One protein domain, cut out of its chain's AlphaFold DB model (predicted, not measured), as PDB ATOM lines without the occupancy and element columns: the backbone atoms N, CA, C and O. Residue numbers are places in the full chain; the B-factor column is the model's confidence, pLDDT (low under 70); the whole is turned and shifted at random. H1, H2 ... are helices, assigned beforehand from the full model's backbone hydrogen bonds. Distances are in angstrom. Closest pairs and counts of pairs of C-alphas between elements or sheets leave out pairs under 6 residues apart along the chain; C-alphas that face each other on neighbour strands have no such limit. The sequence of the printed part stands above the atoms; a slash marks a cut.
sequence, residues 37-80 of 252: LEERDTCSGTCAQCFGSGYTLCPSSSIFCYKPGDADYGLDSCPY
ATOM      1  N   LEU A  37     279.881 215.889 265.759       48.72
ATOM      2  CA  LEU A  37     278.721 216.192 264.905       48.72
ATOM      3  C   LEU A  37     277.527 215.264 265.208       48.72
ATOM      4  O   LEU A  37     276.424 215.758 265.409       48.72
ATOM      5  N   GLU A  38     277.780 213.978 265.454       48.56
ATOM      6  CA  GLU A  38     276.761 212.977 265.822       48.56
ATOM      7  C   GLU A  38     276.011 213.254 267.141       48.56
ATOM      8  O   GLU A  38     274.859 212.854 267.298       48.56
ATOM      9  N   GLU A  39     276.618 213.967 268.094       46.12
ATOM     10  CA  GLU A  39     275.967 214.351 269.356       46.12
ATOM     11  C   GLU A  39     275.339 215.758 269.281       46.12
ATOM     12  O   GLU A  39     274.578 216.156 270.167       46.12
ATOM     13  N   ARG A  40     275.649 216.524 268.224       54.56
ATOM     14  CA  ARG A  40     275.089 217.859 267.974       54.56
ATOM     15  C   ARG A  40     273.683 217.787 267.385       54.56
ATOM     16  O   ARG A  40     272.855 218.618 267.743       54.56
ATOM     17  N   ASP A  41     273.393 216.784 266.564       58.06
ATOM     18  CA  ASP A  41     272.107 216.661 265.867       58.06
ATOM     19  C   ASP A  41     270.929 216.236 266.754       58.06
ATOM     20  O   ASP A  41     269.774 216.341 266.347       58.06
ATOM     21  N   THR A  42     271.181 215.799 267.992       60.19
ATOM     22  CA  THR A  42     270.114 215.401 268.922       60.19
ATOM     23  C   THR A  42     269.984 216.396 270.064       60.19
ATOM     24  O   THR A  42     270.351 216.118 271.208       60.19
ATOM     25  N   CYS A  43     269.441 217.581 269.781       65.50
ATOM     26  CA  CYS A  43     269.097 218.491 270.864       65.50
ATOM     27  C   CYS A  43     267.690 218.219 271.414       65.50
ATOM     28  O   CYS A  43     266.691 218.369 270.719       65.50
ATOM     29  N   SER A  44     267.596 217.880 272.703       67.19
ATOM     30  CA  SER A  44     266.325 217.623 273.406       67.19
ATOM     31  C   SER A  44     265.631 218.920 273.883       67.19
ATOM     32  O   SER A  44     265.168 219.022 275.019       67.19
ATOM     33  N   GLY A  45     265.611 219.957 273.039       73.19
ATOM     34  CA  GLY A  45     265.103 221.298 273.357       73.19
ATOM     35  C   GLY A  45     264.770 222.116 272.107       73.19
ATOM     36  O   GLY A  45     264.790 221.604 270.993       73.19
ATOM     37  N   THR A  46     264.439 223.403 272.264       81.31
ATOM     38  CA  THR A  46     264.206 224.267 271.085       81.31
ATOM     39  C   THR A  46     265.528 224.570 270.379       81.31
ATOM     40  O   THR A  46     266.516 224.846 271.052       81.31
ATOM     41  N   CYS A  47     265.557 224.611 269.041       82.75
ATOM     42  CA  CYS A  47     266.776 224.936 268.279       82.75
ATOM     43  C   CYS A  47     267.487 226.206 268.779       82.75
ATOM     44  O   CYS A  47     268.713 226.257 268.830       82.75
ATOM     45  N   ALA A  48     266.715 227.195 269.242       81.75
ATOM     46  CA  ALA A  48     267.235 228.422 269.830       81.75
ATOM     47  C   ALA A  48     268.008 228.216 271.145       81.75
ATOM     48  O   ALA A  48     268.969 228.936 271.408       81.75
ATOM     49  N   GLN A  49     267.614 227.244 271.972       78.56
ATOM     50  CA  GLN A  49     268.332 226.883 273.199       78.56
ATOM     51  C   GLN A  49     269.627 226.122 272.910       78.56
ATOM     52  O   GLN A  49     270.567 226.201 273.695       78.56
ATOM     53  N   CYS A  50     269.667 225.392 271.799       82.25
ATOM     54  CA  CYS A  50     270.762 224.495 271.449       82.25
ATOM     55  C   CYS A  50     271.869 225.207 270.672       82.25
ATOM     56  O   CYS A  50     273.045 225.089 271.003       82.25
ATOM     57  N   PHE A  51     271.473 225.972 269.653       81.31
ATOM     58  CA  PHE A  51     272.375 226.582 268.676       81.31
ATOM     59  C   PHE A  51     272.323 228.115 268.687       81.31
ATOM     60  O   PHE A  51     273.101 228.775 268.001       81.31
ATOM     61  N   GLY A  52     271.436 228.698 269.496       84.06
ATOM     62  CA  GLY A  52     271.230 230.140 269.574       84.06
ATOM     63  C   GLY A  52     270.121 230.645 268.651       84.06
ATOM     64  O   GLY A  52     269.522 229.921 267.856       84.06
ATOM     65  N   SER A  53     269.812 231.934 268.777       84.06
ATOM     66  CA  SER A  53     268.782 232.598 267.976       84.06
ATOM     67  C   SER A  53     269.105 232.546 266.480       84.06
ATOM     68  O   SER A  53     270.233 232.835 266.089       84.06
ATOM     69  N   GLY A  54     268.102 232.258 265.650       84.38
ATOM     70  CA  GLY A  54     268.246 232.190 264.192       84.38
ATOM     71  C   GLY A  54     268.220 230.768 263.639       84.38
ATOM     72  O   GLY A  54     268.034 230.608 262.442       84.38
ATOM     73  N   TYR A  55     268.323 229.747 264.493       83.81
ATOM     74  CA  TYR A  55     268.083 228.361 264.103       83.81
ATOM     75  C   TYR A  55     266.603 228.007 264.235       83.81
ATOM     76  O   TYR A  55     265.959 228.324 265.240       83.81
ATOM     77  N   THR A  56     266.071 227.324 263.228       84.94
ATOM     78  CA  THR A  56     264.690 226.847 263.175       84.94
ATOM     79  C   THR A  56     264.659 225.336 262.978       84.94
ATOM     80  O   THR A  56     265.586 224.755 262.418       84.94
ATOM     81  N   LEU A  57     263.594 224.694 263.463       84.50
ATOM     82  CA  LEU A  57     263.398 223.261 263.270       84.50
ATOM     83  C   LEU A  57     263.188 222.943 261.791       84.50
ATOM     84  O   LEU A  57     262.462 223.659 261.091       84.50
ATOM     85  N   CYS A  58     263.758 221.827 261.349       85.94
ATOM     86  CA  CYS A  58     263.437 221.252 260.055       85.94
ATOM     87  C   CYS A  58     261.943 220.874 260.010       85.94
ATOM     88  O   CYS A  58     261.448 220.210 260.917       85.94
ATOM     89  N   PRO A  59     261.199 221.225 258.949       79.75
ATOM     90  CA  PRO A  59     259.758 220.955 258.875       79.75
ATOM     91  C   PRO A  59     259.413 219.457 258.900       79.75
ATOM     92  O   PRO A  59     258.301 219.092 259.269       79.75
ATOM     93  N   SER A  60     260.366 218.592 258.535       74.25
ATOM     94  CA  SER A  60     260.195 217.136 258.509       74.25
ATOM     95  C   SER A  60     260.780 216.417 259.731       74.25
ATOM     96  O   SER A  60     260.707 215.190 259.790       74.25
ATOM     97  N   SER A  61     261.377 217.129 260.693       71.44
ATOM     98  CA  SER A  61     261.973 216.491 261.869       71.44
ATOM     99  C   SER A  61     261.888 217.358 263.113       71.44
ATOM    100  O   SER A  61     262.173 218.547 263.080       71.44
ATOM    101  N   SER A  62     261.557 216.731 264.243       69.12
ATOM    102  CA  SER A  62     261.533 217.372 265.558       69.12
ATOM    103  C   SER A  62     262.917 217.537 266.197       69.12
ATOM    104  O   SER A  62     263.001 218.021 267.322       69.12
ATOM    105  N   ILE A  63     263.970 217.062 265.530       73.44
ATOM    106  CA  ILE A  63     265.296 216.864 266.130       73.44
ATOM    107  C   ILE A  63     266.370 217.696 265.418       73.44
ATOM    108  O   ILE A  63     267.275 218.210 266.065       73.44
ATOM    109  N   PHE A  64     266.223 217.898 264.104       80.19
ATOM    110  CA  PHE A  64     267.185 218.644 263.294       80.19
ATOM    111  C   PHE A  64     266.847 220.135 263.221       80.19
ATOM    112  O   PHE A  64     265.682 220.530 263.086       80.19
ATOM    113  N   CYS A  65     267.891 220.957 263.271       83.44
ATOM    114  CA  CYS A  65     267.823 222.411 263.251       83.44
ATOM    115  C   CYS A  65     268.644 222.953 262.081       83.44
ATOM    116  O   CYS A  65     269.782 222.538 261.895       83.44
ATOM    117  N   TYR A  66     268.109 223.926 261.348       85.69
ATOM    118  CA  TYR A  66     268.824 224.618 260.275       85.69
ATOM    119  C   TYR A  66     268.772 226.134 260.468       85.69
ATOM    120  O   TYR A  66     267.925 226.655 261.204       85.69
ATOM    121  N   LYS A  67     269.668 226.859 259.800       86.25
ATOM    122  CA  LYS A  67     269.724 228.319 259.823       86.25
ATOM    123  C   LYS A  67     269.388 228.877 258.431       86.25
ATOM    124  O   LYS A  67     270.133 228.661 257.477       86.25
ATOM    125  N   PRO A  68     268.267 229.599 258.268       80.38
ATOM    126  CA  PRO A  68     267.886 230.152 256.977       80.38
ATOM    127  C   PRO A  68     268.897 231.209 256.511       80.38
ATOM    128  O   PRO A  68     269.235 232.128 257.257       80.38
ATOM    129  N   GLY A  69     269.340 231.087 255.259       78.62
ATOM    130  CA  GLY A  69     270.302 232.002 254.633       78.62
ATOM    131  C   GLY A  69     271.775 231.672 254.894       78.62
ATOM    132  O   GLY A  69     272.634 232.445 254.484       78.62
ATOM    133  N   ASP A  70     272.066 230.553 255.557       75.06
ATOM    134  CA  ASP A  70     273.423 230.041 255.750       75.06
ATOM    135  C   ASP A  70     273.733 228.994 254.665       75.06
ATOM    136  O   ASP A  70     272.892 228.137 254.388       75.06
ATOM    137  N   ALA A  71     274.894 229.093 254.013       64.56
ATOM    138  CA  ALA A  71     275.285 228.169 252.942       64.56
ATOM    139  C   ALA A  71     275.750 226.814 253.497       64.56
ATOM    140  O   ALA A  71     275.518 225.788 252.865       64.56
ATOM    141  N   ASP A  72     276.348 226.818 254.690       60.62
ATOM    142  CA  ASP A  72     276.877 225.625 255.353       60.62
ATOM    143  C   ASP A  72     275.817 224.891 256.197       60.62
ATOM    144  O   ASP A  72     275.895 223.678 256.368       60.62
ATOM    145  N   TYR A  73     274.807 225.611 256.704       66.69
ATOM    146  CA  TYR A  73     273.762 225.074 257.597       66.69
ATOM    147  C   TYR A  73     272.338 225.400 257.125       66.69
ATOM    148  O   TYR A  73     271.439 225.684 257.927       66.69
ATOM    149  N   GLY A  74     272.150 225.423 255.808       70.00
ATOM    150  CA  GLY A  74     270.882 225.745 255.166       70.00
ATOM    151  C   GLY A  74     269.836 224.632 255.269       70.00
ATOM    152  O   GLY A  74     270.014 223.614 255.930       70.00
ATOM    153  N   LEU A  75     268.718 224.823 254.562       61.06
ATOM    154  CA  LEU A  75     267.657 223.813 254.428       61.06
ATOM    155  C   LEU A  75     268.164 222.473 253.872       61.06
ATOM    156  O   LEU A  75     267.524 221.455 254.115       61.06
ATOM    157  N   ASP A  76     269.307 222.483 253.183       66.38
ATOM    158  CA  ASP A  76     269.952 221.290 252.634       66.38
ATOM    159  C   ASP A  76     270.505 220.335 253.684       66.38
ATOM    160  O   ASP A  76     270.582 219.130 253.464       66.38
ATOM    161  N   SER A  77     270.777 220.850 254.880       65.38
ATOM    162  CA  SER A  77     271.192 220.041 256.022       65.38
ATOM    163  C   SER A  77     270.017 219.343 256.715       65.38
ATOM    164  O   SER A  77     270.231 218.534 257.617       65.38
ATOM    165  N   CYS A  78     268.768 219.641 256.338       71.81
ATOM    166  CA  CYS A  78     267.623 218.900 256.850       71.81
ATOM    167  C   CYS A  78     267.535 217.548 256.137       71.81
ATOM    168  O   CYS A  78     267.388 217.533 254.917       71.81
ATOM    169  N   PRO A  79     267.512 216.412 256.858       63.41
ATOM    170  CA  PRO A  79     267.230 215.132 256.233       63.41
ATOM    171  C   PRO A  79     265.783 215.151 255.743       63.41
ATOM    172  O   PRO A  79     264.825 214.998 256.510       63.41
ATOM    173  N   TYR A  80     265.614 215.412 254.452       55.12
ATOM    174  CA  TYR A  80     264.333 215.297 253.791       55.12
ATOM    175  C   TYR A  80     263.920 213.829 253.867       55.12
ATOM    176  O   TYR A  80     264.606 212.952 253.344       55.12
TER     177      TYR A  80
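Overview. This is residues 37 to 80 of the 252 residues of an uncharacterized protein of Cyphellophora europaea CBS 101466 (UniProt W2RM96). With little regular structure, this is a small rounded ball of loops, with two very short helices, H1 then H2, in its first part. After H2 the chain loops back on itself, residues 56 to 57 pairing antiparallel with residues 65 to 66. The printed part has 44 residues and no named strand; it is all helix by class, though named elements hold only 9 residues. It is compact, with a radius of gyration of the C-alphas of 9.4 A and spans of 23 by 22 by 20 A.

Along the chain. H1, residues 37 to 40, begins at C-alpha 37 (278.721, 216.192, 264.905) and measures 5.0 A. H2, residues 47 to 51, measures 5.8 A and ends at C-alpha 51 (272.375, 226.582, 268.676). Residues 52 to 80 hold no named element.

Arrangement. H1 and H2 are apart, joined by a short link of 6 residues. In H2 the O i to N i+4 pair is within hydrogen-bond range; H1 is too short for such a pair.

Size, cuts and confidence. The C-alphas farthest apart, of Ser 44 and Ala 71, are 24.7 A apart. The printed part has no cut. Mean pLDDT of the printed part is 72.4, with 17 residues under 70, among them residues 37 to 44.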